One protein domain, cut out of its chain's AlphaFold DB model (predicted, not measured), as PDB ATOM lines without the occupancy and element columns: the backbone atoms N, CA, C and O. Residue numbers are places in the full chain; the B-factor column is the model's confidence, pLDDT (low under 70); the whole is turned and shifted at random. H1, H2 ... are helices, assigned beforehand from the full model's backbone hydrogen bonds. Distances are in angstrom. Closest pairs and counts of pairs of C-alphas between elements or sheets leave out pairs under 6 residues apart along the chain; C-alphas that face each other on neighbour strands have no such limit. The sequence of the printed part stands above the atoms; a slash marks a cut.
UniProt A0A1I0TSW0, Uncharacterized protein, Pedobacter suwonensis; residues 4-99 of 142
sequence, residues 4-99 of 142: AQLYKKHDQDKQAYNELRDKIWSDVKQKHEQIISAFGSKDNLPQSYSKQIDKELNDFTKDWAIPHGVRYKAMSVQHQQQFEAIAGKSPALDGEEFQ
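Overview. This is residues 4 to 99 of the 142 residues of an uncharacterized protein of Pedobacter suwonensis (UniProt A0A1I0TSW0). One long helix, H1, forms one side of a long, narrow model, and two shorter helices, H2 and H3, set end to end in a row, run back alongside it. H2 lies beside the later part of H1 and H3 beside the earlier part, while the tail after H3 folds back, and its residues 92 to 99 stick out from the helices. The printed part has 96 residues with three named helices, in the order H1, H2, H3, and no named strand; the class is all helix. It is only just extended, close to loose, with a radius of gyration of the C-alphas of 18.8 A, and its spans of 60 by 28 by 15 A only just give the outline of a rod.

Along the chain. H1 is residues 4 to 38, 51.4 A from first to last C-alpha; C-alpha 4 is at (14.855, -24.286, 22.571) and C-alpha 38 at (-16.808, -45.636, 56.974). After a short link of 8 residues comes H2, residues 47 to 64, 25.4 A long, with C-alpha 47 at (-7.834, -40.613, 66.935). A tight link of 5 residues leads to H3, residues 70 to 87, 25.6 A long, which ends with C-alpha 87 at (25.378, -23.274, 28.439). Residues 88 to 99 hold no named element.

Arrangement. H1, H2 and H3 form a bundle, helices whose lines run at shallow tilts to each other. H1 and H2 are a helical hairpin: they run opposite ways at a shallow tilt of 5 degrees. H1 touches H2 with residues 21 to 35 alone, and their closest C-alphas, those of Arg 21 and Trp 64, are 6.4 A apart. H1 touches H3 with residues 6 to 17 alone, opposite ways at a shallow tilt of 6 degrees; the closest C-alphas are those of His 10 and His 79, 6.5 A apart. H2 and H3 touch only at the corner by their link, where the closest C-alphas, those of Asp 63 and Val 70, are 4.7 A apart. These two run the same way at a shallow tilt of 10 degrees, with centres 28.3 A apart. In H1, H2 and H3 every O i to N i+4 pair is within hydrogen-bond range.

Size, cuts and confidence. The two C-alphas farthest apart are those of Gly 40 and Gly 88, at 60.0 A. Residues 92 to 99 stand free; the body without them spans 60 by 22 by 11 A. The printed part has no cut, and neither link between the helices is long. The mean pLDDT of the printed part is 85.6, and residues 88 to 99 are under 70.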
ATOM      1  N   ALA A   4      16.298 -24.319  22.816       83.50
ATOM      2  CA  ALA A   4      14.855 -24.286  22.571       83.50
ATOM      3  C   ALA A   4      14.171 -25.630  22.888       83.50
ATOM      4  O   ALA A   4      13.061 -25.662  23.425       83.50
ATOM      5  N   GLN A   5      14.840 -26.748  22.591       85.62
ATOM      6  CA  GLN A   5      14.339 -28.085  22.914       85.62
ATOM      7  C   GLN A   5      14.395 -28.349  24.421       85.62
ATOM      8  O   GLN A   5      13.484 -28.982  24.953       85.62
ATOM      9  N   LEU A   6      15.427 -27.843  25.107       86.88
ATOM     10  CA  LEU A   6      15.550 -27.944  26.560       86.88
ATOM     11  C   LEU A   6      14.385 -27.240  27.265       86.88
ATOM     12  O   LEU A   6      13.728 -27.853  28.100       86.88
ATOM     13  N   TYR A   7      14.075 -25.998  26.881       84.12
ATOM     14  CA  TYR A   7      12.946 -25.268  27.463       84.12
ATOM     15  C   TYR A   7      11.616 -25.989  27.249       84.12
ATOM     16  O   TYR A   7      10.849 -26.155  28.195       84.12
ATOM     17  N   LYS A   8      11.369 -26.488  26.031       88.88
ATOM     18  CA  LYS A   8      10.159 -27.266  25.746       88.88
ATOM     19  C   LYS A   8      10.070 -28.511  26.631       88.88
ATOM     20  O   LYS A   8       8.990 -28.822  27.123       88.88
ATOM     21  N   LYS A   9      11.191 -29.203  26.850       90.00
ATOM     22  CA  LYS A   9      11.243 -30.358  27.749       90.00
ATOM     23  C   LYS A   9      10.958 -29.963  29.199       90.00
ATOM     24  O   LYS A   9      10.174 -30.634  29.850       90.00
ATOM     25  N   HIS A  10      11.526 -28.866  29.699       91.06
ATOM     26  CA  HIS A  10      11.266 -28.404  31.070       91.06
ATOM     27  C   HIS A  10       9.798 -28.046  31.300       91.06
ATOM     28  O   HIS A  10       9.252 -28.367  32.353       91.06
ATOM     29  N   ASP A  11       9.147 -27.421  30.318       90.31
ATOM     30  CA  ASP A  11       7.712 -27.138  30.385       90.31
ATOM     31  C   ASP A  11       6.880 -28.432  30.394       90.31
ATOM     32  O   ASP A  11       5.938 -28.548  31.179       90.31
ATOM     33  N   GLN A  12       7.263 -29.429  29.588       93.75
ATOM     34  CA  GLN A  12       6.634 -30.756  29.598       93.75
ATOM     35  C   GLN A  12       6.828 -31.477  30.937       93.75
ATOM     36  O   GLN A  12       5.868 -32.022  31.473       93.75
ATOM     37  N   ASP A  13       8.032 -31.436  31.510       91.62
ATOM     38  CA  ASP A  13       8.328 -32.037  32.812       91.62
ATOM     39  C   ASP A  13       7.495 -31.380  33.923       91.62
ATOM     40  O   ASP A  13       6.942 -32.070  34.776       91.62
ATOM     41  N   LYS A  14       7.340 -30.048  33.894       91.75
ATOM     42  CA  LYS A  14       6.483 -29.317  34.842       91.75
ATOM     43  C   LYS A  14       5.016 -29.686  34.693       91.75
ATOM     44  O   LYS A  14       4.322 -29.831  35.698       91.75
ATOM     45  N   GLN A  15       4.538 -29.825  33.460       93.19
ATOM     46  CA  GLN A  15       3.172 -30.257  33.210       93.19
ATOM     47  C   GLN A  15       2.950 -31.680  33.741       93.19
ATOM     48  O   GLN A  15       2.029 -31.891  34.525       93.19
ATOM     49  N   ALA A  16       3.838 -32.616  33.405       94.12
ATOM     50  CA  ALA A  16       3.778 -33.991  33.893       94.12
ATOM     51  C   ALA A  16       3.868 -34.065  35.427       94.12
ATOM     52  O   ALA A  16       3.168 -34.858  36.056       94.12
ATOM     53  N   TYR A  17       4.688 -33.211  36.047       94.12
ATOM     54  CA  TYR A  17       4.763 -33.085  37.500       94.12
ATOM     55  C   TYR A  17       3.427 -32.648  38.107       94.12
ATOM     56  O   TYR A  17       2.982 -33.252  39.080       94.12
ATOM     57  N   ASN A  18       2.780 -31.627  37.536       92.44
ATOM     58  CA  ASN A  18       1.486 -31.144  38.018       92.44
ATOM     59  C   ASN A  18       0.395 -32.206  37.858       92.44
ATOM     60  O   ASN A  18      -0.335 -32.469  38.806       92.44
ATOM     61  N   GLU A  19       0.332 -32.867  36.700       94.81
ATOM     62  CA  GLU A  19      -0.620 -33.953  36.448       94.81
ATOM     63  C   GLU A  19      -0.431 -35.106  37.442       94.81
ATOM     64  O   GLU A  19      -1.397 -35.598  38.029       94.81
ATOM     65  N   LEU A  20       0.819 -35.508  37.691       95.19
ATOM     66  CA  LEU A  20       1.128 -36.547  38.666       95.19
ATOM     67  C   LEU A  20       0.771 -36.104  40.087       95.19
ATOM     68  O   LEU A  20       0.147 -36.866  40.820       95.19
ATOM     69  N   ARG A  21       1.132 -34.878  40.473       94.88
ATOM     70  CA  ARG A  21       0.791 -34.311  41.781       94.88
ATOM     71  C   ARG A  21      -0.715 -34.334  42.008       94.88
ATOM     72  O   ARG A  21      -1.156 -34.786  43.059       94.88
ATOM     73  N   ASP A  22      -1.481 -33.829  41.050       94.25
ATOM     74  CA  ASP A  22      -2.929 -33.689  41.173       94.25
ATOM     75  C   ASP A  22      -3.607 -35.062  41.219       94.25
ATOM     76  O   ASP A  22      -4.540 -35.261  41.996       94.25
ATOM     77  N   LYS A  23      -3.076 -36.048  40.484       95.56
ATOM     78  CA  LYS A  23      -3.504 -37.444  40.605       95.56
ATOM     79  C   LYS A  23      -3.245 -38.003  42.005       95.56
ATOM     80  O   LYS A  23      -4.168 -38.512  42.630       95.56
ATOM     81  N   ILE A  24      -2.020 -37.871  42.521       94.88
ATOM     82  CA  ILE A  24      -1.675 -38.349  43.870       94.88
ATOM     83  C   ILE A  24      -2.529 -37.644  44.932       94.88
ATOM     84  O   ILE A  24      -2.993 -38.285  45.870       94.88
ATOM     85  N   TRP A  25      -2.780 -36.343  44.774       94.50
ATOM     86  CA  TRP A  25      -3.668 -35.596  45.660       94.50
ATOM     87  C   TRP A  25      -5.098 -36.139  45.634       94.50
ATOM     88  O   TRP A  25      -5.700 -36.340  46.688       94.50
ATOM     89  N   SER A  26      -5.626 -36.409  44.439       95.62
ATOM     90  CA  SER A  26      -6.950 -37.007  44.271       95.62
ATOM     91  C   SER A  26      -7.037 -38.372  44.954       95.62
ATOM     92  O   SER A  26      -7.996 -38.620  45.683       95.62
ATOM     93  N   ASP A  27      -6.026 -39.225  44.783       94.94
ATOM     94  CA  ASP A  27      -5.980 -40.557  45.394       94.94
ATOM     95  C   ASP A  27      -5.955 -40.471  46.933       94.94
ATOM     96  O   ASP A  27      -6.700 -41.177  47.618       94.94
ATOM     97  N   VAL A  28      -5.140 -39.564  47.493       94.44
ATOM     98  CA  VAL A  28      -5.074 -39.308  48.945       94.44
ATOM     99  C   VAL A  28      -6.424 -38.821  49.469       94.44
ATOM    100  O   VAL A  28      -6.934 -39.355  50.456       94.44
ATOM    101  N   LYS A  29      -7.041 -37.853  48.786       94.69
ATOM    102  CA  LYS A  29      -8.338 -37.303  49.182       94.69
ATOM    103  C   LYS A  29      -9.436 -38.366  49.141       94.69
ATOM    104  O   LYS A  29     -10.183 -38.493  50.106       94.69
ATOM    105  N   GLN A  30      -9.495 -39.164  48.076       95.25
ATOM    106  CA  GLN A  30     -10.468 -40.247  47.939       95.25
ATOM    107  C   GLN A  30     -10.318 -41.274  49.066       95.25
ATOM    108  O   GLN A  30     -11.308 -41.698  49.662       95.25
ATOM    109  N   LYS A  31      -9.081 -41.647  49.411       94.88
ATOM    110  CA  LYS A  31      -8.813 -42.535  50.547       94.88
ATOM    111  C   LYS A  31      -9.311 -41.930  51.864       94.88
ATOM    112  O   LYS A  31      -9.922 -42.631  52.668       94.88
ATOM    113  N   HIS A  32      -9.064 -40.643  52.100       94.62
ATOM    114  CA  HIS A  32      -9.516 -39.959  53.319       94.62
ATOM    115  C   HIS A  32     -11.041 -39.885  53.391       94.62
ATOM    116  O   HIS A  32     -11.611 -40.173  54.440       94.62
ATOM    117  N   GLU A  33     -11.707 -39.582  52.277       94.31
ATOM    118  CA  GLU A  33     -13.169 -39.580  52.179       94.31
ATOM    119  C   GLU A  33     -13.764 -40.965  52.459       94.31
ATOM    120  O   GLU A  33     -14.758 -41.062  53.176       94.31
ATOM    121  N   GLN A  34     -13.144 -42.044  51.968       95.12
ATOM    122  CA  GLN A  34     -13.575 -43.417  52.258       95.12
ATOM    123  C   GLN A  34     -13.465 -43.754  53.746       95.12
ATOM    124  O   GLN A  34     -14.396 -44.329  54.312       95.12
ATOM    125  N   ILE A  35     -12.361 -43.367  54.394       93.00
ATOM    126  CA  ILE A  35     -12.183 -43.550  55.839       93.00
ATOM    127  C   ILE A  35     -13.265 -42.773  56.593       93.00
ATOM    128  O   ILE A  35     -13.965 -43.350  57.414       93.00
ATOM    129  N   ILE A  36     -13.453 -41.487  56.282       93.31
ATOM    130  CA  ILE A  36     -14.471 -40.641  56.926       93.31
ATOM    131  C   ILE A  36     -15.875 -41.221  56.736       93.31
ATOM    132  O   ILE A  36     -16.640 -41.306  57.693       93.31
ATOM    133  N   SER A  37     -16.191 -41.681  55.526       93.50
ATOM    134  CA  SER A  37     -17.489 -42.281  55.208       93.50
ATOM    135  C   SER A  37     -17.729 -43.583  55.975       93.50
ATOM    136  O   SER A  37     -18.846 -43.817  56.426       93.50
ATOM    137  N   ALA A  38     -16.694 -44.402  56.193       93.44
ATOM    138  CA  ALA A  38     -16.808 -45.636  56.974       93.44
ATOM    139  C   ALA A  38     -17.170 -45.388  58.451       93.44
ATOM    140  O   ALA A  38     -17.791 -46.245  59.076       93.44
ATOM    141  N   PHE A  39     -16.828 -44.216  58.997       92.50
ATOM    142  CA  PHE A  39     -17.191 -43.792  60.358       92.50
ATOM    143  C   PHE A  39     -18.387 -42.819  60.390       92.50
ATOM    144  O   PHE A  39     -18.785 -42.341  61.454       92.50
ATOM    145  N   GLY A  40     -18.985 -42.523  59.233       91.19
ATOM    146  CA  GLY A  40     -20.141 -41.639  59.061       91.19
ATOM    147  C   GLY A  40     -19.834 -40.139  59.127       91.19
ATOM    148  O   GLY A  40     -20.508 -39.353  58.465       91.19
ATOM    149  N   SER A  41     -18.820 -39.716  59.883       89.56
ATOM    150  CA  SER A  41     -18.375 -38.321  59.937       89.56
ATOM    151  C   SER A  41     -16.929 -38.212  60.418       89.56
ATOM    152  O   SER A  41     -16.352 -39.155  60.964       89.56
ATOM    153  N   LYS A  42     -16.343 -37.021  60.245       85.38
ATOM    154  CA  LYS A  42     -15.005 -36.712  60.765       85.38
ATOM    155  C   LYS A  42     -14.974 -36.680  62.300       85.38
ATOM    156  O   LYS A  42     -13.938 -36.973  62.883       85.38
ATOM    157  N   ASP A  43     -16.094 -36.378  62.949       88.50
ATOM    158  CA  ASP A  43     -16.184 -36.297  64.413       88.50
ATOM    159  C   ASP A  43     -16.183 -37.679  65.077       88.50
ATOM    160  O   ASP A  43     -15.725 -37.836  66.205       88.50
ATOM    161  N   ASN A  44     -16.637 -38.697  64.345       91.75
ATOM    162  CA  ASN A  44     -16.641 -40.088  64.792       91.75
ATOM    163  C   ASN A  44     -15.333 -40.826  64.468       91.75
ATOM    164  O   ASN A  44     -15.226 -42.029  64.722       91.75
ATOM    165  N   LEU A  45     -14.343 -40.144  63.880       92.25
ATOM    166  CA  LEU A  45     -13.092 -40.785  63.497       92.25
ATOM    167  C   LEU A  45     -12.271 -41.150  64.740       92.25
ATOM    168  O   LEU A  45     -11.965 -40.278  65.559       92.25
ATOM    169  N   PRO A  46     -11.804 -42.405  64.861       94.38
ATOM    170  CA  PRO A  46     -10.837 -42.748  65.887       94.38
ATOM    171  C   PRO A  46      -9.576 -41.888  65.754       94.38
ATOM    172  O   PRO A  46      -9.088 -41.619  64.651       94.38
ATOM    173  N   GLN A  47      -8.998 -41.502  66.893       93.44
ATOM    174  CA  GLN A  47      -7.834 -40.613  66.935       93.44
ATOM    175  C   GLN A  47      -6.642 -41.145  66.117       93.44
ATOM    176  O   GLN A  47      -5.870 -40.360  65.568       93.44
ATOM    177  N   SER A  48      -6.488 -42.469  66.014       94.06
ATOM    178  CA  SER A  48      -5.468 -43.110  65.177       94.06
ATOM    179  C   SER A  48      -5.622 -42.748  63.697       94.06
ATOM    180  O   SER A  48      -4.643 -42.350  63.069       94.06
ATOM    181  N   TYR A  49      -6.844 -42.818  63.160       92.75
ATOM    182  CA  TYR A  49      -7.135 -42.473  61.769       92.75
ATOM    183  C   TYR A  49      -7.036 -40.971  61.516       92.75
ATOM    184  O   TYR A  49      -6.497 -40.580  60.487       92.75
ATOM    185  N   SER A  50      -7.464 -40.126  62.463       91.88
ATOM    186  CA  SER A  50      -7.271 -38.673  62.334       91.88
ATOM    187  C   SER A  50      -5.786 -38.330  62.229       91.88
ATOM    188  O   SER A  50      -5.374 -37.664  61.285       91.88
ATOM    189  N   LYS A  51      -4.959 -38.866  63.138       94.50
ATOM    190  CA  LYS A  51      -3.501 -38.669  63.099       94.50
ATOM    191  C   LYS A  51      -2.879 -39.203  61.811       94.50
ATOM    192  O   LYS A  51      -1.931 -38.608  61.306       94.50
ATOM    193  N   GLN A  52      -3.382 -40.321  61.292       93.94
ATOM    194  CA  GLN A  52      -2.908 -40.873  60.029       93.94
ATOM    195  C   GLN A  52      -3.233 -39.947  58.851       93.94
ATOM    196  O   GLN A  52      -2.343 -39.671  58.050       93.94
ATOM    197  N   ILE A  53      -4.467 -39.446  58.763       93.00
ATOM    198  CA  ILE A  53      -4.887 -38.482  57.737       93.00
ATOM    199  C   ILE A  53      -4.011 -37.230  57.807       93.00
ATOM    200  O   ILE A  53      -3.413 -36.842  56.805       93.00
ATOM    201  N   ASP A  54      -3.853 -36.649  58.998       93.50
ATOM    202  CA  ASP A  54      -3.035 -35.450  59.197       93.50
ATOM    203  C   ASP A  54      -1.568 -35.689  58.812       93.50
ATOM    204  O   ASP A  54      -0.919 -34.824  58.220       93.50
ATOM    205  N   LYS A  55      -1.028 -36.877  59.111       95.06
ATOM    206  CA  LYS A  55       0.321 -37.262  58.690       95.06
ATOM    207  C   LYS A  55       0.424 -37.347  57.167       95.06
ATOM    208  O   LYS A  55       1.332 -36.752  56.601       95.06
ATOM    209  N   GLU A  56      -0.503 -38.035  56.507       93.38
ATOM    210  CA  GLU A  56      -0.501 -38.197  55.047       93.38
ATOM    211  C   GLU A  56      -0.632 -36.850  54.317       93.38
ATOM    212  O   GLU A  56       0.057 -36.626  53.322       93.38
ATOM    213  N   LEU A  57      -1.436 -35.916  54.838       93.81
ATOM    214  CA  LEU A  57      -1.543 -34.551  54.307       93.81
ATOM    215  C   LEU A  57      -0.236 -33.762  54.451       93.81
ATOM    216  O   LEU A  57       0.188 -33.063  53.525       93.81
ATOM    217  N   ASN A  58       0.416 -33.877  55.610       93.88
ATOM    218  CA  ASN A  58       1.697 -33.225  55.858       93.88
ATOM    219  C   ASN A  58       2.808 -33.806  54.981       93.88
ATOM    220  O   ASN A  58       3.584 -33.046  54.404       93.88
ATOM    221  N   ASP A  59       2.873 -35.130  54.857       93.38
ATOM    222  CA  ASP A  59       3.857 -35.817  54.020       93.38
ATOM    223  C   ASP A  59       3.641 -35.458  52.541       93.38
ATOM    224  O   ASP A  59       4.592 -35.081  51.854       93.38
ATOM    225  N   PHE A  60       2.385 -35.430  52.073       94.12
ATOM    226  CA  PHE A  60       2.059 -34.947  50.731       94.12
ATOM    227  C   PHE A  60       2.545 -33.510  50.514       94.12
ATOM    228  O   PHE A  60       3.217 -33.226  49.524       94.12
ATOM    229  N   THR A  61       2.257 -32.606  51.451       90.56
ATOM    230  CA  THR A  61       2.664 -31.198  51.350       90.56
ATOM    231  C   THR A  61       4.188 -31.061  51.307       90.56
ATOM    232  O   THR A  61       4.720 -30.344  50.462       90.56
ATOM    233  N   LYS A  62       4.921 -31.781  52.163       92.75
ATOM    234  CA  LYS A  62       6.393 -31.758  52.184       92.75
ATOM    235  C   LYS A  62       7.014 -32.254  50.881       92.75
ATOM    236  O   LYS A  62       8.010 -31.692  50.429       92.75
ATOM    237  N   ASP A  63       6.428 -33.270  50.264       90.31
ATOM    238  CA  ASP A  63       6.992 -33.875  49.060       90.31
ATOM    239  C   ASP A  63       6.592 -33.135  47.782       90.31
ATOM    240  O   ASP A  63       7.412 -32.978  46.870       90.31
ATOM    241  N   TRP A  64       5.346 -32.665  47.716       91.12
ATOM    242  CA  TRP A  64       4.700 -32.244  46.474       91.12
ATOM    243  C   TRP A  64       4.322 -30.761  46.394       91.12
ATOM    244  O   TRP A  64       3.853 -30.308  45.345       91.12
ATOM    245  N   ALA A  65       4.509 -29.980  47.463       86.06
ATOM    246  CA  ALA A  65       4.230 -28.548  47.413       86.06
ATOM    247  C   ALA A  65       5.074 -27.836  46.347       86.06
ATOM    248  O   ALA A  65       6.254 -28.121  46.144       86.06
ATOM    249  N   ILE A  66       4.483 -26.828  45.715       85.88
ATOM    250  CA  ILE A  66       5.193 -25.906  44.832       85.88
ATOM    251  C   ILE A  66       5.297 -24.567  45.569       85.88
ATOM    252  O   ILE A  66       4.281 -24.106  46.086       85.88
ATOM    253  N   PRO A  67       6.475 -23.923  45.639       82.62
ATOM    254  CA  PRO A  67       7.766 -24.332  45.072       82.62
ATOM    255  C   PRO A  67       8.659 -25.126  46.049       82.62
ATOM    256  O   PRO A  67       9.805 -25.437  45.730       82.62
ATOM    257  N   HIS A  68       8.191 -25.410  47.266       84.19
ATOM    258  CA  HIS A  68       9.076 -25.833  48.358       84.19
ATOM    259  C   HIS A  68       9.201 -27.345  48.563       84.19
ATOM    260  O   HIS A  68      10.081 -27.772  49.316       84.19
ATOM    261  N   GLY A  69       8.359 -28.134  47.902       87.69
ATOM    262  CA  GLY A  69       8.316 -29.580  48.042       87.69
ATOM    263  C   GLY A  69       9.573 -30.252  47.508       87.69
ATOM    264  O   GLY A  69      10.177 -29.800  46.528       87.69
ATOM    265  N   VAL A  70       9.970 -31.348  48.153       91.25
ATOM    266  CA  VAL A  70      11.206 -32.080  47.834       91.25
ATOM    267  C   VAL A  70      11.260 -32.461  46.354       91.25
ATOM    268  O   VAL A  70      12.285 -32.263  45.698       91.25
ATOM    269  N   ARG A  71      10.146 -32.942  45.790       89.50
ATOM    270  CA  ARG A  71      10.103 -33.387  44.392       89.50
ATOM    271  C   ARG A  71      10.179 -32.229  43.402       89.50
ATOM    272  O   ARG A  71      10.872 -32.347  42.393       89.50
ATOM    273  N   TYR A  72       9.530 -31.101  43.698       90.31
ATOM    274  CA  TYR A  72       9.613 -29.911  42.846       90.31
ATOM    275  C   TYR A  72      11.032 -29.328  42.838       90.31
ATOM    276  O   TYR A  72      11.559 -28.967  41.782       90.31
ATOM    277  N   LYS A  73      11.683 -29.285  44.009       91.50
ATOM    278  CA  LYS A  73      13.083 -28.862  44.134       91.50
ATOM    279  C   LYS A  73      14.014 -29.768  43.338       91.50
ATOM    280  O   LYS A  73      14.820 -29.258  42.569       91.50
ATOM    281  N   ALA A  74      13.874 -31.086  43.470       90.69
ATOM    282  CA  ALA A  74      14.696 -32.045  42.734       90.69
ATOM    283  C   ALA A  74      14.577 -31.856  41.211       90.69
ATOM    284  O   ALA A  74      15.593 -31.771  40.523       90.69
ATOM    285  N   MET A  75      13.351 -31.701  40.696       92.38
ATOM    286  CA  MET A  75      13.118 -31.399  39.279       92.38
ATOM    287  C   MET A  75      13.773 -30.072  38.869       92.38
ATOM    288  O   MET A  75      14.445 -30.004  37.844       92.38
ATOM    289  N   SER A  76      13.622 -29.025  39.683       88.38
ATOM    290  CA  SER A  76      14.195 -27.702  39.395       88.38
ATOM    291  C   SER A  76      15.728 -27.731  39.353       88.38
ATOM    292  O   SER A  76      16.328 -27.128  38.466       88.38
ATOM    293  N   VAL A  77      16.364 -28.477  40.265       90.44
ATOM    294  CA  VAL A  77      17.819 -28.691  40.272       90.44
ATOM    295  C   VAL A  77      18.263 -29.440  39.016       90.44
ATOM    296  O   VAL A  77      19.229 -29.036  38.376       90.44
ATOM    297  N   GLN A  78      17.538 -30.484  38.605       89.44
ATOM    298  CA  GLN A  78      17.836 -31.193  37.356       89.44
ATOM    299  C   GLN A  78      17.702 -30.284  36.130       89.44
ATOM    300  O   GLN A  78      18.543 -30.328  35.233       89.44
ATOM    301  N   HIS A  79      16.670 -29.436  36.089       91.00
ATOM    302  CA  HIS A  79      16.488 -28.452  35.019       91.00
ATOM    303  C   HIS A  79      17.663 -27.474  34.954       91.00
ATOM    304  O   HIS A  79      18.193 -27.224  33.870       91.00
ATOM    305  N   GLN A  80      18.124 -26.981  36.104       88.12
ATOM    306  CA  GLN A  80      19.283 -26.096  36.189       88.12
ATOM    307  C   GLN A  80      20.575 -26.783  35.727       88.12
ATOM    308  O   GLN A  80      21.276 -26.234  34.881       88.12
ATOM    309  N   GLN A  81      20.853 -28.000  36.196       88.94
ATOM    310  CA  GLN A  81      22.038 -28.765  35.787       88.94
ATOM    311  C   GLN A  81      22.067 -29.017  34.274       88.94
ATOM    312  O   GLN A  81      23.112 -28.902  33.636       88.94
ATOM    313  N   GLN A  82      20.914 -29.330  33.672       88.19
ATOM    314  CA  GLN A  82      20.818 -29.501  32.221       88.19
ATOM    315  C   GLN A  82      21.066 -28.191  31.468       88.19
ATOM    316  O   GLN A  82      21.690 -28.205  30.410       88.19
ATOM    317  N   PHE A  83      20.586 -27.063  31.997       85.44
ATOM    318  CA  PHE A  83      20.847 -25.753  31.411       85.44
ATOM    319  C   PHE A  83      22.338 -25.407  31.469       85.44
ATOM    320  O   PHE A  83      22.919 -25.044  30.452       85.44
ATOM    321  N   GLU A  84      22.964 -25.572  32.630       84.81
ATOM    322  CA  GLU A  84      24.388 -25.327  32.874       84.81
ATOM    323  C   GLU A  84      25.298 -26.175  31.973       84.81
ATOM    324  O   GLU A  84      26.221 -25.644  31.349       84.81
ATOM    325  N   ALA A  85      24.971 -27.459  31.806       83.88
ATOM    326  CA  ALA A  85      25.698 -28.370  30.926       83.88
ATOM    327  C   ALA A  85      25.640 -27.955  29.443       83.88
ATOM    328  O   ALA A  85      26.613 -28.142  28.716       83.88
ATOM    329  N   ILE A  86      24.520 -27.381  28.985       78.31
ATOM    330  CA  ILE A  86      24.369 -26.898  27.601       78.31
ATOM    331  C   ILE A  86      24.971 -25.496  27.431       78.31
ATOM    332  O   ILE A  86      25.564 -25.201  26.397       78.31
ATOM    333  N   ALA A  87      24.846 -24.635  28.442       76.88
ATOM    334  CA  ALA A  87      25.378 -23.274  28.439       76.88
ATOM    335  C   ALA A  87      26.891 -23.201  28.734       76.88
ATOM    336  O   ALA A  87      27.467 -22.115  28.673       76.88
ATOM    337  N   GLY A  88      27.537 -24.330  29.048       66.56
ATOM    338  CA  GLY A  88      28.985 -24.429  29.239       66.56
ATOM    339  C   GLY A  88      29.503 -23.872  30.570       66.56
ATOM    340  O   GLY A  88      30.671 -23.499  30.650       66.56
ATOM    341  N   LYS A  89      28.669 -23.799  31.616       56.75
ATOM    342  CA  LYS A  89      29.096 -23.409  32.972       56.75
ATOM    343  C   LYS A  89      28.963 -24.606  33.911       56.75
ATOM    344  O   LYS A  89      27.854 -25.033  34.184       56.75
ATOM    345  N   SER A  90      30.088 -25.152  34.374       43.69
ATOM    346  CA  SER A  90      30.142 -26.205  35.406       43.69
ATOM    347  C   SER A  90      29.606 -25.715  36.764       43.69
ATOM    348  O   SER A  90      29.689 -24.515  37.038       43.69
ATOM    349  N   PRO A  91      29.102 -26.618  37.629       47.22
ATOM    350  CA  PRO A  91      28.337 -26.237  38.810       47.22
ATOM    351  C   PRO A  91      29.248 -25.783  39.956       47.22
ATOM    352  O   PRO A  91      30.082 -26.550  40.434       47.22
ATOM    353  N   ALA A  92      29.036 -24.561  40.446       41.56
ATOM    354  CA  ALA A  92      29.350 -24.221  41.829       41.56
ATOM    355  C   ALA A  92      28.098 -24.538  42.655       41.56
ATOM    356  O   ALA A  92      27.107 -23.809  42.623       41.56
ATOM    357  N   LEU A  93      28.118 -25.700  43.307       52.44
ATOM    358  CA  LEU A  93      27.168 -26.049  44.352       52.44
ATOM    359  C   LEU A  93      27.569 -25.282  45.609       52.44
ATOM    360  O   LEU A  93      28.390 -25.781  46.365       52.44
ATOM    361  N   ASP A  94      26.965 -24.124  45.841       39.00
ATOM    362  CA  ASP A  94      26.918 -23.536  47.174       39.00
ATOM    363  C   ASP A  94      25.464 -23.194  47.490       39.00
ATOM    364  O   ASP A  94      24.749 -22.558  46.713       39.00
ATOM    365  N   GLY A  95      24.996 -23.773  48.596       47.47
ATOM    366  CA  GLY A  95      23.660 -23.559  49.123       47.47
ATOM    367  C   GLY A  95      23.429 -22.093  49.477       47.47
ATOM    368  O   GLY A  95      24.367 -21.328  49.646       47.47
ATOM    369  N   GLU A  96      22.152 -21.749  49.627       45.12
ATOM    370  CA  GLU A  96      21.673 -20.416  50.017       45.12
ATOM    371  C   GLU A  96      21.757 -19.341  48.930       45.12
ATOM    372  O   GLU A  96      22.488 -18.374  49.031       45.12
ATOM    373  N   GLU A  97      20.902 -19.463  47.915       40.12
ATOM    374  CA  GLU A  97      19.966 -18.396  47.543       40.12
ATOM    375  C   GLU A  97      19.128 -18.876  46.359       40.12
ATOM    376  O   GLU A  97      19.591 -18.989  45.226       40.12
ATOM    377  N   PHE A  98      17.839 -19.119  46.594       44.28
ATOM    378  CA  PHE A  98      16.857 -19.245  45.515       44.28
ATOM    379  C   PHE A  98      16.561 -17.839  44.953       44.28
ATOM    380  O   PHE A  98      15.422 -17.379  44.925       44.28
ATOM    381  N   GLN A  99      17.604 -17.102  44.560       40.12
ATOM    382  CA  GLN A  99      17.471 -15.840  43.850       40.12
ATOM    383  C   GLN A  99      17.038 -16.162  42.425       40.12
ATOM    384  O   GLN A  99      17.832 -16.665  41.633       40.12
TER     385      GLN A  99